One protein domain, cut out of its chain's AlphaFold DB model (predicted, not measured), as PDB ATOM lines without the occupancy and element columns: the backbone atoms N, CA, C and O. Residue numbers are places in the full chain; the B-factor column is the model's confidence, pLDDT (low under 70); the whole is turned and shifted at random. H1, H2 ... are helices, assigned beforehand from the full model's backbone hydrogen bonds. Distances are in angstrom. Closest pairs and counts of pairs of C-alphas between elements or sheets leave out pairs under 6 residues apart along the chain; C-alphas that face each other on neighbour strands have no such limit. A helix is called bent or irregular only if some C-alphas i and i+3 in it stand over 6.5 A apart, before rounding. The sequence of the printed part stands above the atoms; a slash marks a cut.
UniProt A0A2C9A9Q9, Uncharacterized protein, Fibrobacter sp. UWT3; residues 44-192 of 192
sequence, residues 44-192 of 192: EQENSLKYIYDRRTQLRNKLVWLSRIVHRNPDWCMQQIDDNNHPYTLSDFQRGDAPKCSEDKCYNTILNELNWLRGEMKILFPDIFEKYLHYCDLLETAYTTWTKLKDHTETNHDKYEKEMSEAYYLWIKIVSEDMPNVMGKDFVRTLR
ATOM      1  N   GLU A  44     114.221 199.228 165.548       67.19
ATOM      2  CA  GLU A  44     114.961 199.000 166.796       67.19
ATOM      3  C   GLU A  44     114.724 197.584 167.331       67.19
ATOM      4  O   GLU A  44     115.680 196.901 167.701       67.19
ATOM      5  N   GLN A  45     113.476 197.109 167.295       68.81
ATOM      6  CA  GLN A  45     113.137 195.731 167.650       68.81
ATOM      7  C   GLN A  45     113.829 194.722 166.726       68.81
ATOM      8  O   GLN A  45     114.474 193.800 167.221       68.81
ATOM      9  N   GLU A  46     113.786 194.921 165.409       69.50
ATOM     10  CA  GLU A  46     114.453 194.057 164.425       69.50
ATOM     11  C   GLU A  46     115.972 193.994 164.655       69.50
ATOM     12  O   GLU A  46     116.553 192.907 164.717       69.50
ATOM     13  N   ASN A  47     116.616 195.143 164.881       73.38
ATOM     14  CA  ASN A  47     118.043 195.208 165.196       73.38
ATOM     15  C   ASN A  47     118.380 194.488 166.510       73.38
ATOM     16  O   ASN A  47     119.392 193.790 166.586       73.38
ATOM     17  N   SER A  48     117.529 194.618 167.534       79.19
ATOM     18  CA  SER A  48     117.719 193.929 168.815       79.19
ATOM     19  C   SER A  48     117.588 192.406 168.684       79.19
ATOM     20  O   SER A  48     118.385 191.663 169.257       79.19
ATOM     21  N   LEU A  49     116.646 191.929 167.866       77.88
ATOM     22  CA  LEU A  49     116.429 190.505 167.614       77.88
ATOM     23  C   LEU A  49     117.566 189.903 166.795       77.88
ATOM     24  O   LEU A  49     118.070 188.835 167.145       77.88
ATOM     25  N   LYS A  50     118.026 190.614 165.761       80.88
ATOM     26  CA  LYS A  50     119.214 190.229 164.995       80.88
ATOM     27  C   LYS A  50     120.439 190.117 165.900       80.88
ATOM     28  O   LYS A  50     121.140 189.111 165.858       80.88
ATOM     29  N   TYR A  51     120.653 191.100 166.773       83.31
ATOM     30  CA  TYR A  51     121.753 191.076 167.736       83.31
ATOM     31  C   TYR A  51     121.691 189.857 168.672       83.31
ATOM     32  O   TYR A  51     122.694 189.164 168.856       83.31
ATOM     33  N   ILE A  52     120.516 189.547 169.234       83.44
ATOM     34  CA  ILE A  52     120.326 188.370 170.099       83.44
ATOM     35  C   ILE A  52     120.573 187.073 169.319       83.44
ATOM     36  O   ILE A  52     121.237 186.166 169.826       83.44
ATOM     37  N   TYR A  53     120.071 186.979 168.087       86.81
ATOM     38  CA  TYR A  53     120.274 185.822 167.219       86.81
ATOM     39  C   TYR A  53     121.758 185.597 166.893       86.81
ATOM     40  O   TYR A  53     122.252 184.470 166.997       86.81
ATOM     41  N   ASP A  54     122.493 186.662 166.574       86.62
ATOM     42  CA  ASP A  54     123.930 186.603 166.303       86.62
ATOM     43  C   ASP A  54     124.707 186.146 167.548       86.62
ATOM     44  O   ASP A  54     125.535 185.236 167.465       86.62
ATOM     45  N   ARG A  55     124.391 186.699 168.729       88.31
ATOM     46  CA  ARG A  55     125.005 186.290 170.007       88.31
ATOM     47  C   ARG A  55     124.730 184.824 170.338       88.31
ATOM     48  O   ARG A  55     125.650 184.099 170.712       88.31
ATOM     49  N   ARG A  56     123.496 184.355 170.145       89.75
ATOM     50  CA  ARG A  56     123.125 182.938 170.309       89.75
ATOM     51  C   ARG A  56     123.881 182.026 169.351       89.75
ATOM     52  O   ARG A  56     124.355 180.971 169.764       89.75
ATOM     53  N   THR A  57     124.029 182.441 168.096       89.69
ATOM     54  CA  THR A  57     124.783 181.695 167.079       89.69
ATOM     55  C   THR A  57     126.259 181.583 167.461       89.69
ATOM     56  O   THR A  57     126.827 180.493 167.409       89.69
ATOM     57  N   GLN A  58     126.875 182.687 167.895       86.56
ATOM     58  CA  GLN A  58     128.263 182.705 168.367       86.56
ATOM     59  C   GLN A  58     128.462 181.779 169.569       86.56
ATOM     60  O   GLN A  58     129.379 180.956 169.553       86.56
ATOM     61  N   LEU A  59     127.575 181.867 170.566       89.94
ATOM     62  CA  LEU A  59     127.611 181.018 171.754       89.94
ATOM     63  C   LEU A  59     127.464 179.537 171.390       89.94
ATOM     64  O   LEU A  59     128.289 178.724 171.800       89.94
ATOM     65  N   ARG A  60     126.479 179.182 170.556       89.38
ATOM     66  CA  ARG A  60     126.291 177.807 170.072       89.38
ATOM     67  C   ARG A  60     127.537 177.279 169.361       89.38
ATOM     68  O   ARG A  60     127.951 176.156 169.623       89.38
ATOM     69  N   ASN A  61     128.143 178.065 168.474       86.19
ATOM     70  CA  ASN A  61     129.340 177.642 167.744       86.19
ATOM     71  C   ASN A  61     130.537 177.429 168.685       86.19
ATOM     72  O   ASN A  61     131.255 176.439 168.536       86.19
ATOM     73  N   LYS A  62     130.701 178.301 169.689       85.56
ATOM     74  CA  LYS A  62     131.731 178.161 170.727       85.56
ATOM     75  C   LYS A  62     131.540 176.898 171.547       85.56
ATOM     76  O   LYS A  62     132.472 176.117 171.706       85.56
ATOM     77  N   LEU A  63     130.312 176.662 171.986       86.75
ATOM     78  CA  LEU A  63     129.909 175.459 172.695       86.75
ATOM     79  C   LEU A  63     130.215 174.204 171.864       86.75
ATOM     80  O   LEU A  63     130.958 173.337 172.323       86.75
ATOM     81  N   VAL A  64     129.731 174.124 170.616       84.38
ATOM     82  CA  VAL A  64     130.006 172.996 169.702       84.38
ATOM     83  C   VAL A  64     131.505 172.741 169.566       84.38
ATOM     84  O   VAL A  64     131.932 171.587 169.600       84.38
ATOM     85  N   TRP A  65     132.310 173.795 169.441       79.06
ATOM     86  CA  TRP A  65     133.759 173.662 169.364       79.06
ATOM     87  C   TRP A  65     134.355 173.067 170.652       79.06
ATOM     88  O   TRP A  65     135.034 172.046 170.565       79.06
ATOM     89  N   LEU A  66     134.021 173.609 171.831       77.06
ATOM     90  CA  LEU A  66     134.505 173.117 173.133       77.06
ATOM     91  C   LEU A  66     134.172 171.636 173.367       77.06
ATOM     92  O   LEU A  66     134.998 170.874 173.856       77.06
ATOM     93  N   SER A  67     132.987 171.184 172.963       72.06
ATOM     94  CA  SER A  67     132.594 169.781 173.155       72.06
ATOM     95  C   SER A  67     133.366 168.776 172.309       72.06
ATOM     96  O   SER A  67     133.597 167.645 172.732       72.06
ATOM     97  N   ARG A  68     133.798 169.172 171.104       69.12
ATOM     98  CA  ARG A  68     134.632 168.298 170.272       69.12
ATOM     99  C   ARG A  68     135.935 167.978 170.987       69.12
ATOM    100  O   ARG A  68     136.452 166.886 170.806       69.12
ATOM    101  N   ILE A  69     136.405 168.898 171.819       62.94
ATOM    102  CA  ILE A  69     137.620 168.756 172.607       62.94
ATOM    103  C   ILE A  69     137.413 167.791 173.774       62.94
ATOM    104  O   ILE A  69     138.182 166.851 173.939       62.94
ATOM    105  N   VAL A  70     136.324 167.978 174.519       65.88
ATOM    106  CA  VAL A  70     135.918 167.116 175.639       65.88
ATOM    107  C   VAL A  70     135.829 165.640 175.235       65.88
ATOM    108  O   VAL A  70     136.227 164.766 176.002       65.88
ATOM    109  N   HIS A  71     135.316 165.365 174.032       64.94
ATOM    110  CA  HIS A  71     134.946 164.012 173.609       64.94
ATOM    111  C   HIS A  71     135.923 163.335 172.633       64.94
ATOM    112  O   HIS A  71     135.816 162.127 172.439       64.94
ATOM    113  N   ARG A  72     136.847 164.063 171.986       58.16
ATOM    114  CA  ARG A  72     137.759 163.498 170.964       58.16
ATOM    115  C   ARG A  72     139.208 163.320 171.417       58.16
ATOM    116  O   ARG A  72     140.072 163.266 170.551       58.16
ATOM    117  N   ASN A  73     139.444 163.141 172.717       59.88
ATOM    118  CA  ASN A  73     140.764 163.005 173.347       59.88
ATOM    119  C   ASN A  73     141.460 164.378 173.580       59.88
ATOM    120  O   ASN A  73     141.540 165.185 172.647       59.88
ATOM    121  N   PRO A  74     141.960 164.667 174.803       61.34
ATOM    122  CA  PRO A  74     142.788 165.840 175.102       61.34
ATOM    123  C   PRO A  74     143.998 166.007 174.169       61.34
ATOM    124  O   PRO A  74     144.422 167.136 173.950       61.34
ATOM    125  N   ASP A  75     144.491 164.964 173.502       63.66
ATOM    126  CA  ASP A  75     145.507 165.110 172.445       63.66
ATOM    127  C   ASP A  75     145.044 166.020 171.295       63.66
ATOM    128  O   ASP A  75     145.791 166.874 170.814       63.66
ATOM    129  N   TRP A  76     143.778 165.903 170.882       69.06
ATOM    130  CA  TRP A  76     143.209 166.769 169.849       69.06
ATOM    131  C   TRP A  76     143.016 168.204 170.357       69.06
ATOM    132  O   TRP A  76     143.214 169.148 169.597       69.06
ATOM    133  N   CYS A  77     142.684 168.380 171.646       67.56
ATOM    134  CA  CYS A  77     142.680 169.691 172.319       67.56
ATOM    135  C   CYS A  77     144.020 170.388 172.148       67.56
ATOM    136  O   CYS A  77     144.087 171.509 171.644       67.56
ATOM    137  N   MET A  78     145.073 169.686 172.574       67.62
ATOM    138  CA  MET A  78     146.435 170.191 172.591       67.62
ATOM    139  C   MET A  78     146.871 170.529 171.174       67.62
ATOM    140  O   MET A  78     147.302 171.649 170.943       67.62
ATOM    141  N   GLN A  79     146.594 169.657 170.202       71.44
ATOM    142  CA  GLN A  79     146.877 169.940 168.798       71.44
ATOM    143  C   GLN A  79     146.161 171.202 168.280       71.44
ATOM    144  O   GLN A  79     146.775 172.030 167.616       71.44
ATOM    145  N   GLN A  80     144.869 171.392 168.566       70.94
ATOM    146  CA  GLN A  80     144.143 172.590 168.109       70.94
ATOM    147  C   GLN A  80     144.659 173.884 168.758       70.94
ATOM    148  O   GLN A  80     144.585 174.951 168.138       70.94
ATOM    149  N   ILE A  81     145.151 173.792 169.995       66.25
ATOM    150  CA  ILE A  81     145.772 174.901 170.725       66.25
ATOM    151  C   ILE A  81     147.164 175.199 170.157       66.25
ATOM    152  O   ILE A  81     147.440 176.350 169.823       66.25
ATOM    153  N   ASP A  82     147.996 174.172 169.987       66.56
ATOM    154  CA  ASP A  82     149.361 174.271 169.461       66.56
ATOM    155  C   ASP A  82     149.379 174.811 168.031       66.56
ATOM    156  O   ASP A  82     150.146 175.721 167.712       66.56
ATOM    157  N   ASP A  83     148.465 174.323 167.189       69.12
ATOM    158  CA  ASP A  83     148.323 174.765 165.803       69.12
ATOM    159  C   ASP A  83     147.643 176.148 165.688       69.12
ATOM    160  O   ASP A  83     147.463 176.656 164.580       69.12
ATOM    161  N   ASN A  84     147.227 176.763 166.807       64.31
ATOM    162  CA  ASN A  84     146.473 178.024 166.853       64.31
ATOM    163  C   ASN A  84     145.234 178.006 165.925       64.31
ATOM    164  O   ASN A  84     144.842 179.014 165.333       64.31
ATOM    165  N   ASN A  85     144.603 176.837 165.800       67.19
ATOM    166  CA  ASN A  85     143.427 176.604 164.959       67.19
ATOM    167  C   ASN A  85     142.108 176.786 165.728       67.19
ATOM    168  O   ASN A  85     141.023 176.520 165.205       67.19
ATOM    169  N   HIS A  86     142.178 177.261 166.973       65.38
ATOM    170  CA  HIS A  86     141.005 177.538 167.781       65.38
ATOM    171  C   HIS A  86     140.362 178.885 167.384       65.38
ATOM    172  O   HIS A  86     141.003 179.934 167.446       65.38
ATOM    173  N   PRO A  87     139.069 178.914 167.012       60.59
ATOM    174  CA  PRO A  87     138.399 180.148 166.595       60.59
ATOM    175  C   PRO A  87     138.059 181.101 167.758       60.59
ATOM    176  O   PRO A  87     137.499 182.169 167.521       60.59
ATOM    177  N   TYR A  88     138.374 180.736 169.008       66.19
ATOM    178  CA  TYR A  88     137.985 181.477 170.212       66.19
ATOM    179  C   TYR A  88     139.161 181.694 171.154       66.19
ATOM    180  O   TYR A  88     139.904 180.760 171.424       66.19
ATOM    181  N   THR A  89     139.307 182.895 171.710       63.75
ATOM    182  CA  THR A  89     140.259 183.136 172.801       63.75
ATOM    183  C   THR A  89     139.811 182.366 174.043       63.75
ATOM    184  O   THR A  89     138.679 182.542 174.490       63.75
ATOM    185  N   LEU A  90     140.694 181.526 174.575       64.50
ATOM    186  CA  LEU A  90     140.525 180.840 175.854       64.50
ATOM    187  C   LEU A  90     141.350 181.590 176.903       64.50
ATOM    188  O   LEU A  90     142.509 181.915 176.637       64.50
ATOM    189  N   SER A  91     140.758 181.896 178.059       57.31
ATOM    190  CA  SER A  91     141.346 182.805 179.062       57.31
ATOM    191  C   SER A  91     142.733 182.380 179.553       57.31
ATOM    192  O   SER A  91     143.569 183.236 179.840       57.31
ATOM    193  N   ASP A  92     142.983 181.070 179.593       53.31
ATOM    194  CA  ASP A  92     144.157 180.480 180.247       53.31
ATOM    195  C   ASP A  92     145.262 180.070 179.249       53.31
ATOM    196  O   ASP A  92     146.325 179.580 179.646       53.31
ATOM    197  N   PHE A  93     145.045 180.295 177.947       56.16
ATOM    198  CA  PHE A  93     146.033 180.053 176.895       56.16
ATOM    199  C   PHE A  93     146.573 181.386 176.366       56.16
ATOM    200  O   PHE A  93     146.023 181.986 175.441       56.16
ATOM    201  N   GLN A  94     147.668 181.873 176.959       53.81
ATOM    202  CA  GLN A  94     148.409 183.002 176.391       53.81
ATOM    203  C   GLN A  94     149.174 182.553 175.136       53.81
ATOM    204  O   GLN A  94     149.703 181.440 175.067       53.81
ATOM    205  N   ARG A  95     149.250 183.430 174.122       49.03
ATOM    206  CA  ARG A  95     150.051 183.192 172.910       49.03
ATOM    207  C   ARG A  95     151.503 182.908 173.307       49.03
ATOM    208  O   ARG A  95     152.172 183.801 173.817       49.03
ATOM    209  N   GLY A  96     151.980 181.695 173.033       48.53
ATOM    210  CA  GLY A  96     153.359 181.271 173.314       48.53
ATOM    211  C   GLY A  96     153.511 180.210 174.409       48.53
ATOM    212  O   GLY A  96     154.588 179.633 174.514       48.53
ATOM    213  N   ASP A  97     152.446 179.884 175.151       50.69
ATOM    214  CA  ASP A  97     152.453 178.823 176.179       50.69
ATOM    215  C   ASP A  97     152.120 177.417 175.636       50.69
ATOM    216  O   ASP A  97     152.072 176.454 176.408       50.69
ATOM    217  N   ALA A  98     151.924 177.297 174.317       49.22
ATOM    218  CA  ALA A  98     151.627 176.058 173.591       49.22
ATOM    219  C   ALA A  98     152.458 174.834 174.049       49.22
ATOM    220  O   ALA A  98     151.865 173.840 174.462       49.22
ATOM    221  N   PRO A  99     153.805 174.893 174.170       48.62
ATOM    222  CA  PRO A  99     154.598 173.694 174.467       48.62
ATOM    223  C   PRO A  99     154.459 173.140 175.904       48.62
ATOM    224  O   PRO A  99     155.205 172.235 176.275       48.62
ATOM    225  N   LYS A 100     153.559 173.675 176.747       54.50
ATOM    226  CA  LYS A 100     153.341 173.230 178.140       54.50
ATOM    227  C   LYS A 100     151.866 172.995 178.497       54.50
ATOM    228  O   LYS A 100     151.489 173.123 179.665       54.50
ATOM    229  N   CYS A 101     151.008 172.694 177.525       60.94
ATOM    230  CA  CYS A 101     149.649 172.252 177.829       60.94
ATOM    231  C   CYS A 101     149.678 170.780 178.278       60.94
ATOM    232  O   CYS A 101     150.000 169.913 177.481       60.94
ATOM    233  N   SER A 102     149.408 170.489 179.555       72.56
ATOM    234  CA  SER A 102     149.133 169.118 180.013       72.56
ATOM    235  C   SER A 102     147.653 168.779 179.816       72.56
ATOM    236  O   SER A 102     146.823 169.687 179.735       72.56
ATOM    237  N   GLU A 103     147.298 167.489 179.812       71.75
ATOM    238  CA  GLU A 103     145.893 167.040 179.801       71.75
ATOM    239  C   GLU A 103     145.072 167.743 180.894       71.75
ATOM    240  O   GLU A 103     144.026 168.324 180.612       71.75
ATOM    241  N   ASP A 104     145.600 167.785 182.122       73.69
ATOM    242  CA  ASP A 104     144.944 168.425 183.268       73.69
ATOM    243  C   ASP A 104     144.748 169.932 183.044       73.69
ATOM    244  O   ASP A 104     143.721 170.495 183.422       73.69
ATOM    245  N   LYS A 105     145.712 170.607 182.396       75.00
ATOM    246  CA  LYS A 105     145.580 172.025 182.042       75.00
ATOM    247  C   LYS A 105     144.507 172.221 180.970       75.00
ATOM    248  O   LYS A 105     143.689 173.120 181.125       75.00
ATOM    249  N   CYS A 106     144.463 171.386 179.927       74.50
ATOM    250  CA  CYS A 106     143.400 171.455 178.916       74.50
ATOM    251  C   CYS A 106     142.017 171.253 179.558       74.50
ATOM    252  O   CYS A 106     141.118 172.065 179.331       74.50
ATOM    253  N   TYR A 107     141.851 170.234 180.404       75.69
ATOM    254  CA  TYR A 107     140.571 169.963 181.058       75.69
ATOM    255  C   TYR A 107     140.121 171.095 181.977       75.69
ATOM    256  O   TYR A 107     138.982 171.551 181.865       75.69
ATOM    257  N   ASN A 108     141.018 171.598 182.827       77.88
ATOM    258  CA  ASN A 108     140.712 172.730 183.697       77.88
ATOM    259  C   ASN A 108     140.322 173.971 182.890       77.88
ATOM    260  O   ASN A 108     139.328 174.614 183.219       77.88
ATOM    261  N   THR A 109     141.022 174.270 181.791       77.50
ATOM    262  CA  THR A 109     140.647 175.400 180.933       77.50
ATOM    263  C   THR A 109     139.261 175.211 180.319       77.50
ATOM    264  O   THR A 109     138.479 176.157 180.278       77.50
ATOM    265  N   ILE A 110     138.912 174.005 179.859       79.06
ATOM    266  CA  ILE A 110     137.580 173.746 179.294       79.06
ATOM    267  C   ILE A 110     136.492 173.893 180.359       79.06
ATOM    268  O   ILE A 110     135.472 174.526 180.091       79.06
ATOM    269  N   LEU A 111     136.689 173.336 181.556       80.50
ATOM    270  CA  LEU A 111     135.734 173.476 182.657       80.50
ATOM    271  C   LEU A 111     135.573 174.940 183.076       80.50
ATOM    272  O   LEU A 111     134.444 175.403 183.242       80.50
ATOM    273  N   ASN A 112     136.674 175.688 183.172       82.19
ATOM    274  CA  ASN A 112     136.654 177.126 183.437       82.19
ATOM    275  C   ASN A 112     135.867 177.878 182.362       82.19
ATOM    276  O   ASN A 112     135.011 178.703 182.682       82.19
ATOM    277  N   GLU A 113     136.107 177.558 181.091       83.81
ATOM    278  CA  GLU A 113     135.421 178.186 179.968       83.81
ATOM    279  C   GLU A 113     133.919 177.870 179.983       83.81
ATOM    280  O   GLU A 113     133.093 178.767 179.840       83.81
ATOM    281  N   LEU A 114     133.529 176.616 180.230       85.88
ATOM    282  CA  LEU A 114     132.123 176.240 180.394       85.88
ATOM    283  C   LEU A 114     131.492 176.966 181.593       85.88
ATOM    284  O   LEU A 114     130.399 177.516 181.483       85.88
ATOM    285  N   ASN A 115     132.193 177.059 182.720       84.94
ATOM    286  CA  ASN A 115     131.711 177.792 183.888       84.94
ATOM    287  C   ASN A 115     131.509 179.283 183.601       84.94
ATOM    288  O   ASN A 115     130.493 179.849 184.011       84.94
ATOM    289  N   TRP A 116     132.411 179.906 182.844       84.69
ATOM    290  CA  TRP A 116     132.258 181.288 182.393       84.69
ATOM    291  C   TRP A 116     131.031 181.455 181.481       84.69
ATOM    292  O   TRP A 116     130.226 182.375 181.659       84.69
ATOM    293  N   LEU A 117     130.817 180.506 180.565       88.94
ATOM    294  CA  LEU A 117     129.680 180.502 179.643       88.94
ATOM    295  C   LEU A 117     128.322 180.277 180.330       88.94
ATOM    296  O   LEU A 117     127.299 180.597 179.720       88.94
ATOM    297  N   ARG A 118     128.265 179.831 181.599       90.00
ATOM    298  CA  ARG A 118     127.005 179.726 182.374       90.00
ATOM    299  C   ARG A 118     126.226 181.041 182.389       90.00
ATOM    300  O   ARG A 118     125.006 181.029 182.226       90.00
ATOM    301  N   GLY A 119     126.912 182.175 182.553       87.25
ATOM    302  CA  GLY A 119     126.270 183.492 182.564       87.25
ATOM    303  C   GLY A 119     125.607 183.824 181.227       87.25
ATOM    304  O   GLY A 119     124.440 184.220 181.188       87.25
ATOM    305  N   GLU A 120     126.322 183.597 180.123       90.12
ATOM    306  CA  GLU A 120     125.787 183.822 178.778       90.12
ATOM    307  C   GLU A 120     124.650 182.847 178.447       90.12
ATOM    308  O   GLU A 120     123.631 183.261 177.896       90.12
ATOM    309  N   MET A 121     124.779 181.577 178.840       93.75
ATOM    310  CA  MET A 121     123.748 180.553 178.659       93.75
ATOM    311  C   MET A 121     122.448 180.905 179.377       93.75
ATOM    312  O   MET A 121     121.380 180.814 178.775       93.75
ATOM    313  N   LYS A 122     122.523 181.374 180.627       93.12
ATOM    314  CA  LYS A 122     121.343 181.788 181.398       93.12
ATOM    315  C   LYS A 122     120.565 182.913 180.715       93.12
ATOM    316  O   LYS A 122     119.340 182.936 180.768       93.12
ATOM    317  N   ILE A 123     121.278 183.853 180.095       88.75
ATOM    318  CA  ILE A 123     120.680 185.025 179.445       88.75
ATOM    319  C   ILE A 123     120.148 184.666 178.056       88.75
ATOM    320  O   ILE A 123     119.026 185.021 177.704       88.75
ATOM    321  N   LEU A 124     120.962 183.988 177.247       90.19
ATOM    322  CA  LEU A 124     120.673 183.764 175.833       90.19
ATOM    323  C   LEU A 124     119.799 182.530 175.603       90.19
ATOM    324  O   LEU A 124     119.041 182.500 174.636       90.19
ATOM    325  N   PHE A 125     119.860 181.539 176.486       92.94
ATOM    326  CA  PHE A 125     119.178 180.257 176.351       92.94
ATOM    327  C   PHE A 125     118.507 179.810 177.670       92.94
ATOM    328  O   PHE A 125     118.754 178.697 178.141       92.94
ATOM    329  N   PRO A 126     117.632 180.642 178.271       91.94
ATOM    330  CA  PRO A 126     117.046 180.364 179.586       91.94
ATOM    331  C   PRO A 126     116.251 179.049 179.623       91.94
ATOM    332  O   PRO A 126     116.374 178.288 180.577       91.94
ATOM    333  N   ASP A 127     115.514 178.731 178.554       92.38
ATOM    334  CA  ASP A 127     114.654 177.538 178.458       92.38
ATOM    335  C   ASP A 127     115.418 176.206 178.540       92.38
ATOM    336  O   ASP A 127     114.832 175.152 178.787       92.38
ATOM    337  N   ILE A 128     116.724 176.236 178.279       94.38
ATOM    338  CA  ILE A 128     117.583 175.048 178.227       94.38
ATOM    339  C   ILE A 128     118.732 175.142 179.237       94.38
ATOM    340  O   ILE A 128     119.598 174.270 179.266       94.38
ATOM    341  N   PHE A 129     118.736 176.182 180.075       94.56
ATOM    342  CA  PHE A 129     119.809 176.464 181.022       94.56
ATOM    343  C   PHE A 129     119.984 175.344 182.053       94.56
ATOM    344  O   PHE A 129     121.105 174.912 182.291       94.56
ATOM    345  N   GLU A 130     118.891 174.797 182.586       95.56
ATOM    346  CA  GLU A 130     118.950 173.682 183.546       95.56
ATOM    347  C   GLU A 130     119.576 172.419 182.938       95.56
ATOM    348  O   GLU A 130     120.400 171.757 183.562       95.56
ATOM    349  N   LYS A 131     119.254 172.109 181.673       94.94
ATOM    350  CA  LYS A 131     119.887 170.991 180.955       94.94
ATOM    351  C   LYS A 131     121.383 171.231 180.766       94.94
ATOM    352  O   LYS A 131     122.174 170.299 180.863       94.94
ATOM    353  N   TYR A 132     121.762 172.476 180.488       93.44
ATOM    354  CA  TYR A 132     123.159 172.871 180.364       93.44
ATOM    355  C   TYR A 132     123.924 172.745 181.686       93.44
ATOM    356  O   TYR A 132     125.034 172.220 181.678       93.44
ATOM    357  N   LEU A 133     123.330 173.145 182.815       93.94
ATOM    358  CA  LEU A 133     123.932 172.927 184.134       93.94
ATOM    359  C   LEU A 133     124.139 171.439 184.410       93.94
ATOM    360  O   LEU A 133     125.240 171.038 184.766       93.94
ATOM    361  N   HIS A 134     123.127 170.616 184.136       94.44
ATOM    362  CA  HIS A 134     123.241 169.172 184.304       94.44
ATOM    363  C   HIS A 134     124.369 168.563 183.453       94.44
ATOM    364  O   HIS A 134     125.107 167.706 183.931       94.44
ATOM    365  N   TYR A 135     124.553 169.041 182.219       92.00
ATOM    366  CA  TYR A 135     125.702 168.659 181.396       92.00
ATOM    367  C   TYR A 135     127.038 169.036 182.051       92.00
ATOM    368  O   TYR A 135     127.942 168.204 182.096       92.00
ATOM    369  N   CYS A 136     127.168 170.263 182.566       89.88
ATOM    370  CA  CYS A 136     128.381 170.689 183.261       89.88
ATOM    371  C   CYS A 136     128.676 169.812 184.485       89.88
ATOM    372  O   CYS A 136     129.823 169.416 184.666       89.88
ATOM    373  N   ASP A 137     127.656 169.466 185.271       91.88
ATOM    374  CA  ASP A 137     127.808 168.641 186.473       91.88
ATOM    375  C   ASP A 137     128.232 167.202 186.134       91.88
ATOM    376  O   ASP A 137     129.132 166.648 186.771       91.88
ATOM    377  N   LEU A 138     127.624 166.596 185.106       90.94
ATOM    378  CA  LEU A 138     128.027 165.274 184.606       90.94
ATOM    379  C   LEU A 138     129.481 165.285 184.138       90.94
ATOM    380  O   LEU A 138     130.237 164.363 184.437       90.94
ATOM    381  N   LEU A 139     129.876 166.343 183.430       87.06
ATOM    382  CA  LEU A 139     131.220 166.474 182.896       87.06
ATOM    383  C   LEU A 139     132.269 166.660 184.003       87.06
ATOM    384  O   LEU A 139     133.302 165.994 183.997       87.06
ATOM    385  N   GLU A 140     131.997 167.528 184.975       87.56
ATOM    386  CA  GLU A 140     132.859 167.744 186.142       87.56
ATOM    387  C   GLU A 140     133.004 166.465 186.984       87.56
ATOM    388  O   GLU A 140     134.108 166.116 187.419       87.56
ATOM    389  N   THR A 141     131.909 165.714 187.153       89.62
ATOM    390  CA  THR A 141     131.919 164.422 187.857       89.62
ATOM    391  C   THR A 141     132.757 163.393 187.106       89.62
ATOM    392  O   THR A 141     133.640 162.775 187.706       89.62
ATOM    393  N   ALA A 142     132.550 163.263 185.794       85.50
ATOM    394  CA  ALA A 142     133.299 162.331 184.963       85.50
ATOM    395  C   ALA A 142     134.805 162.619 185.005       85.50
ATOM    396  O   ALA A 142     135.609 161.697 185.161       85.50
ATOM    397  N   TYR A 143     135.202 163.893 184.946       82.81
ATOM    398  CA  TYR A 143     136.609 164.268 185.070       82.81
ATOM    399  C   TYR A 143     137.181 163.987 186.450       82.81
ATOM    400  O   TYR A 143     138.269 163.425 186.551       82.81
ATOM    401  N   THR A 144     136.438 164.292 187.512       85.62
ATOM    402  CA  THR A 144     136.863 163.960 188.877       85.62
ATOM    403  C   THR A 144     137.076 162.451 189.038       85.62
ATOM    404  O   THR A 144     138.045 162.022 189.665       85.62
ATOM    405  N   THR A 145     136.191 161.633 188.460       85.12
ATOM    406  CA  THR A 145     136.327 160.170 188.440       85.12
ATOM    407  C   THR A 145     137.564 159.744 187.637       85.12
ATOM    408  O   THR A 145     138.345 158.927 188.120       85.12
ATOM    409  N   TRP A 146     137.802 160.329 186.458       83.94
ATOM    410  CA  TRP A 146     138.986 160.048 185.634       83.94
ATOM    411  C   TRP A 146     140.304 160.358 186.351       83.94
ATOM    412  O   TRP A 146     141.202 159.518 186.355       83.94
ATOM    413  N   THR A 147     140.416 161.515 187.012       81.81
ATOM    414  CA  THR A 147     141.617 161.874 187.781       81.81
ATOM    415  C   THR A 147     141.892 160.847 188.879       81.81
ATOM    416  O   THR A 147     143.012 160.362 189.006       81.81
ATOM    417  N   LYS A 148     140.858 160.417 189.615       85.12
ATOM    418  CA  LYS A 148     141.012 159.377 190.644       85.12
ATOM    419  C   LYS A 148     141.440 158.023 190.074       85.12
ATOM    420  O   LYS A 148     142.240 157.336 190.710       85.12
ATOM    421  N   LEU A 149     140.925 157.645 188.898       83.25
ATOM    422  CA  LEU A 149     141.335 156.432 188.178       83.25
ATOM    423  C   LEU A 149     142.815 156.507 187.768       83.25
ATOM    424  O   LEU A 149     143.552 155.542 187.970       83.25
ATOM    425  N   LYS A 150     143.260 157.656 187.240       82.69
ATOM    426  CA  LYS A 150     144.659 157.919 186.852       82.69
ATOM    427  C   LYS A 150     145.609 157.844 188.048       82.69
ATOM    428  O   LYS A 150     146.676 157.249 187.940       82.69
ATOM    429  N   ASP A 151     145.180 158.361 189.196       84.75
ATOM    430  CA  ASP A 151     145.941 158.320 190.449       84.75
ATOM    431  C   ASP A 151     145.830 156.970 191.190       84.75
ATOM    432  O   ASP A 151     146.340 156.828 192.301       84.75
ATOM    433  N   HIS A 152     145.156 155.969 190.606       80.75
ATOM    434  CA  HIS A 152     144.902 154.649 191.202       80.75
ATOM    435  C   HIS A 152     144.173 154.685 192.561       80.75
ATOM    436  O   HIS A 152     144.284 153.757 193.365       80.75
ATOM    437  N   THR A 153     143.408 155.747 192.825       80.56
ATOM    438  CA  THR A 153     142.617 155.921 194.061       80.56
ATOM    439  C   THR A 153     141.161 155.461 193.919       80.56
ATOM    440  O   THR A 153     140.449 155.336 194.913       80.56
ATOM    441  N   GLU A 154     140.729 155.165 192.694       77.06
ATOM    442  CA  GLU A 154     139.435 154.591 192.312       77.06
ATOM    443  C   GLU A 154     139.707 153.492 191.263       77.06
ATOM    444  O   GLU A 154     140.698 153.566 190.537       77.06
ATOM    445  N   THR A 155     138.852 152.470 191.167       79.56
ATOM    446  CA  THR A 155     138.951 151.404 190.141       79.56
ATOM    447  C   THR A 155     137.685 151.257 189.296       79.56
ATOM    448  O   THR A 155     137.607 150.395 188.422       79.56
ATOM    449  N   ASN A 156     136.672 152.087 189.547       79.56
ATOM    450  CA  ASN A 156     135.375 151.989 188.893       79.56
ATOM    451  C   ASN A 156     135.375 152.695 187.526       79.56
ATOM    452  O   ASN A 156     134.902 153.825 187.389       79.56
ATOM    453  N   HIS A 157     135.916 152.009 186.520       81.75
ATOM    454  CA  HIS A 157     135.914 152.463 185.127       81.75
ATOM    455  C   HIS A 157     134.494 152.592 184.555       81.75
ATOM    456  O   HIS A 157     134.212 153.559 183.848       81.75
ATOM    457  N   ASP A 158     133.579 151.696 184.937       87.88
ATOM    458  CA  ASP A 158     132.187 151.698 184.469       87.88
ATOM    459  C   ASP A 158     131.466 153.009 184.817       87.88
ATOM    460  O   ASP A 158     130.677 153.533 184.028       87.88
ATOM    461  N   LYS A 159     131.748 153.567 186.001       84.62
ATOM    462  CA  LYS A 159     131.191 154.853 186.429       84.62
ATOM    463  C   LYS A 159     131.630 155.989 185.503       84.62
ATOM    464  O   LYS A 159     130.782 156.758 185.059       84.62
ATOM    465  N   TYR A 160     132.923 156.060 185.183       85.19
ATOM    466  CA  TYR A 160     133.461 157.058 184.257       85.19
ATOM    467  C   TYR A 160     132.843 156.931 182.858       85.19
ATOM    468  O   TYR A 160     132.370 157.922 182.300       85.19
ATOM    469  N   GLU A 161     132.797 155.716 182.306       85.25
ATOM    470  CA  GLU A 161     132.246 155.478 180.965       85.25
ATOM    471  C   GLU A 161     130.767 155.854 180.876       85.25
ATOM    472  O   GLU A 161     130.329 156.468 179.896       85.25
ATOM    473  N   LYS A 162     129.997 155.533 181.921       89.12
ATOM    474  CA  LYS A 162     128.587 155.899 182.015       89.12
ATOM    475  C   LYS A 162     128.401 157.416 182.055       89.12
ATOM    476  O   LYS A 162     127.628 157.940 181.256       89.12
ATOM    477  N   GLU A 163     129.104 158.113 182.948       87.31
ATOM    478  CA  GLU A 163     128.992 159.571 183.114       87.31
ATOM    479  C   GLU A 163     129.405 160.314 181.833       87.31
ATOM    480  O   GLU A 163     128.684 161.204 181.377       87.31
ATOM    481  N   MET A 164     130.500 159.900 181.185       85.81
ATOM    482  CA  MET A 164     130.926 160.501 179.915       85.81
ATOM    483  C   MET A 164     129.951 160.241 178.770       85.81
ATOM    484  O   MET A 164     129.713 161.139 177.957       85.81
ATOM    485  N   SER A 165     129.381 159.037 178.693       88.19
ATOM    486  CA  SER A 165     128.377 158.710 177.676       88.19
ATOM    487  C   SER A 165     127.116 159.550 177.863       88.19
ATOM    488  O   SER A 165     126.590 160.110 176.903       88.19
ATOM    489  N   GLU A 166     126.649 159.688 179.104       91.44
ATOM    490  CA  GLU A 166     125.482 160.503 179.434       91.44
ATOM    491  C   GLU A 166     125.718 161.984 179.110       91.44
ATOM    492  O   GLU A 166     124.903 162.599 178.413       91.44
ATOM    493  N   ALA A 167     126.874 162.528 179.509       89.12
ATOM    494  CA  ALA A 167     127.279 163.889 179.171       89.12
ATOM    495  C   ALA A 167     127.301 164.111 177.649       89.12
ATOM    496  O   ALA A 167     126.776 165.114 177.165       89.12
ATOM    497  N   TYR A 168     127.841 163.158 176.883       87.69
ATOM    498  CA  TYR A 168     127.906 163.227 175.421       87.69
ATOM    499  C   TYR A 168     126.524 163.295 174.757       87.69
ATOM    500  O   TYR A 168     126.277 164.157 173.909       87.69
ATOM    501  N   TYR A 169     125.599 162.413 175.141       90.44
ATOM    502  CA  TYR A 169     124.259 162.406 174.548       90.44
ATOM    503  C   TYR A 169     123.448 163.639 174.944       90.44
ATOM    504  O   TYR A 169     122.777 164.236 174.095       90.44
ATOM    505  N   LEU A 170     123.532 164.053 176.212       91.94
ATOM    506  CA  LEU A 170     122.880 165.271 176.685       91.94
ATOM    507  C   LEU A 170     123.406 166.496 175.939       91.94
ATOM    508  O   LEU A 170     122.631 167.350 175.506       91.94
ATOM    509  N   TRP A 171     124.716 166.550 175.733       89.44
ATOM    510  CA  TRP A 171     125.347 167.612 174.982       89.44
ATOM    511  C   TRP A 171     124.832 167.711 173.547       89.44
ATOM    512  O   TRP A 171     124.416 168.789 173.116       89.44
ATOM    513  N   ILE A 172     124.827 166.592 172.810       88.00
ATOM    514  CA  ILE A 172     124.314 166.550 171.435       88.00
ATOM    515  C   ILE A 172     122.893 167.096 171.388       88.00
ATOM    516  O   ILE A 172     122.593 167.937 170.540       88.00
ATOM    517  N   LYS A 173     122.043 166.671 172.324       91.12
ATOM    518  CA  LYS A 173     120.670 167.161 172.424       91.12
ATOM    519  C   LYS A 173     120.619 168.677 172.622       91.12
ATOM    520  O   LYS A 173     119.874 169.359 171.921       91.12
ATOM    521  N   ILE A 174     121.451 169.226 173.507       91.38
ATOM    522  CA  ILE A 174     121.520 170.673 173.755       91.38
ATOM    523  C   ILE A 174     121.891 171.437 172.475       91.38
ATOM    524  O   ILE A 174     121.172 172.354 172.076       91.38
ATOM    525  N   VAL A 175     122.995 171.077 171.811       89.12
ATOM    526  CA  VAL A 175     123.542 171.900 170.713       89.12
ATOM    527  C   VAL A 175     122.960 171.606 169.334       89.12
ATOM    528  O   VAL A 175     122.926 172.498 168.476       89.12
ATOM    529  N   SER A 176     122.521 170.374 169.091       85.81
ATOM    530  CA  SER A 176     122.017 169.938 167.784       85.81
ATOM    531  C   SER A 176     120.498 169.991 167.688       85.81
ATOM    532  O   SER A 176     119.987 170.064 166.575       85.81
ATOM    533  N   GLU A 177     119.783 170.015 168.816       90.12
ATOM    534  CA  GLU A 177     118.315 170.008 168.828       90.12
ATOM    535  C   GLU A 177     117.749 171.212 169.588       90.12
ATOM    536  O   GLU A 177     117.107 172.082 168.996       90.12
ATOM    537  N   ASP A 178     118.009 171.301 170.891       93.62
ATOM    538  CA  ASP A 178     117.354 172.257 171.783       93.62
ATOM    539  C   ASP A 178     117.709 173.722 171.441       93.62
ATOM    540  O   ASP A 178     116.813 174.557 171.297       93.62
ATOM    541  N   MET A 179     118.994 174.048 171.240       92.75
ATOM    542  CA  MET A 179     119.429 175.396 170.835       92.75
ATOM    543  C   MET A 179     118.848 175.831 169.479       92.75
ATOM    544  O   MET A 179     118.253 176.913 169.425       92.75
ATOM    545  N   PRO A 180     118.952 175.032 168.391       90.88
ATOM    546  CA  PRO A 180     118.271 175.339 167.133       90.88
ATOM    547  C   PRO A 180     116.766 175.550 167.290       90.88
ATOM    548  O   PRO A 180     116.219 176.471 166.689       90.88
ATOM    549  N   ASN A 181     116.097 174.758 168.131       89.81
ATOM    550  CA  ASN A 181     114.665 174.908 168.379       89.81
ATOM    551  C   ASN A 181     114.328 176.249 169.047       89.81
ATOM    552  O   ASN A 181     113.367 176.901 168.640       89.81
ATOM    553  N   VAL A 182     115.109 176.687 170.039       87.06
ATOM    554  CA  VAL A 182     114.942 178.014 170.667       87.06
ATOM    555  C   VAL A 182     115.158 179.123 169.634       87.06
ATOM    556  O   VAL A 182     114.331 180.023 169.498       87.06
ATOM    557  N   MET A 183     116.226 179.021 168.839       85.19
ATOM    558  CA  MET A 183     116.537 180.001 167.794       85.19
ATOM    559  C   MET A 183     115.455 180.056 166.699       85.19
ATOM    560  O   MET A 183     115.104 181.141 166.239       85.19
ATOM    561  N   GLY A 184     114.888 178.910 166.312       78.38
ATOM    562  CA  GLY A 184     113.828 178.810 165.307       78.38
ATOM    563  C   GLY A 184     112.467 179.320 165.792       78.38
ATOM    564  O   GLY A 184     111.762 179.994 165.041       78.38
ATOM    565  N   LYS A 185     112.097 179.059 167.055       69.88
ATOM    566  CA  LYS A 185     110.850 179.573 167.660       69.88
ATOM    567  C   LYS A 185     110.805 181.101 167.669       69.88
ATOM    568  O   LYS A 185     109.764 181.686 167.362       69.88
ATOM    569  N   ASP A 186     111.931 181.736 167.978       59.91
ATOM    570  CA  ASP A 186     112.015 183.195 168.047       59.91
ATOM    571  C   ASP A 186     112.017 183.838 166.653       59.91
ATOM    572  O   ASP A 186     111.389 184.880 166.451       59.91
ATOM    573  N   PHE A 187     112.594 183.167 165.651       58.00
ATOM    574  CA  PHE A 187     112.503 183.605 164.255       58.00
ATOM    575  C   PHE A 187     111.051 183.599 163.740       58.00
ATOM    576  O   PHE A 187     110.599 184.570 163.138       58.00
ATOM    577  N   VAL A 188     110.273 182.551 164.042       60.16
ATOM    578  CA  VAL A 188     108.860 182.451 163.623       60.16
ATOM    579  C   VAL A 188     107.971 183.484 164.325       60.16
ATOM    580  O   VAL A 188     107.053 184.018 163.703       60.16
ATOM    581  N   ARG A 189     108.234 183.799 165.601       55.81
ATOM    582  CA  ARG A 189     107.520 184.868 166.323       55.81
ATOM    583  C   ARG A 189     107.770 186.257 165.740       55.81
ATOM    584  O   ARG A 189     106.881 187.088 165.816       55.81
ATOM    585  N   THR A 190     108.943 186.486 165.157       50.50
ATOM    586  CA  THR A 190     109.324 187.786 164.581       50.50
ATOM    587  C   THR A 190     108.600 188.082 163.258       50.50
ATOM    588  O   THR A 190     108.470 189.237 162.870       50.50
ATOM    589  N   LEU A 191     108.105 187.049 162.566       47.81
ATOM    590  CA  LEU A 191     107.403 187.168 161.280       47.81
ATOM    591  C   LEU A 191     105.870 187.302 161.404       47.81
ATOM    592  O   LEU A 191     105.197 187.387 160.375       47.81
ATOM    593  N   ARG A 192     105.311 187.275 162.621       42.09
ATOM    594  CA  ARG A 192     103.873 187.450 162.900       42.09
ATOM    595  C   ARG A 192     103.605 188.798 163.547       42.09
ATOM    596  O   ARG A 192     102.561 189.389 163.202       42.09
TER     597      ARG A 192
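What this domain is: This is residues 44 to 192 of the 192 residues of an uncharacterized protein of Fibrobacter sp. UWT3 (UniProt A0A2C9A9Q9). Four long helical segments, H1, H3, H4 and H5a, run up and down as an elongated bundle, each against the one before. The bent last helix runs on nearly straight as H5b along H1, while short H2 sits crosswise near the end of H1, beside the long loop of residues 83 to 102. The printed part has 149 residues, is all helix with H1 to H5 in chain order and no named strand, and is only just compact, close to loose, with a radius of gyration of the C-alphas of 17.2 A. The spans are 59 by 37 by 21 A, only just elongated.

How they stand to each other: H1, residues 44 to 71, and H2, residues 74 to 82, only just touch, only at the corner, with 3 pairs of C-alphas within 8 A; the closest are Ile 69 and Cys 77, 5.2 A. H3, residues 103 to 124, has a kink of 34 degrees near residue 118; it touches H1 at a shallow tilt of 23 degrees, opposite ways, closest at C-alphas Arg 56 and Leu 124, 6.1 A. With residues 103 to 107 alone H3 touches H2, about perpendicular at 81 degrees, closest at C-alphas Pro 74 and Glu 103, 5.8 A. H4, residues 126 to 150, forms a helical hairpin with H3, closest at C-alphas Lys 122 and Phe 129, 5.6 A. H5, residues 157 to 190, was assigned as one helix by its hydrogen bonds but is bent, with C-alphas 176 and 179 6.8 A apart; its arms are H5a, 157 to 176, and H5b, 179 to 190. H4 and H5a form a hairpin at 27 degrees, closest at C-alphas Ala 142 and Tyr 160, 5.3 A. H1 touches H5a, closest at C-alphas Arg 60 and Val 175, 6.5 A, and only just touches H5b, with 3 pairs of C-alphas within 8 A, closest at Tyr 53 and Met 183, 6.9 A. H1 and H4 are apart, and so are H3 and H5a. Every O i to N i+4 pair is within hydrogen-bond range in H2, H5a and H5b; the counts are 23 of 24 in H1, 16 of 18 in H3 and 19 of 21 in H4.

Where its parts are: H1 begins at C-alpha 44, (114.961, 199.000, 166.796), and is 40.9 A long; H2 is 12.1 A, H3 30.5 A and H4 36.3 A. H4 is irregular, with C-alphas 127 and 130 7.7 A apart. H5a is 28.3 A and H5b 17.2 A, ending at C-alpha 190, (109.324, 187.786, 164.581).

The domain as a whole: The C-alphas farthest apart, of His 152 and Arg 192, are 59.7 A apart. The printed part has no cut, and the link from H2 to H3 is long. The pLDDT is under 70 in residues 44 to 46, 68 to 78, 81 to 101 and 185 to 192.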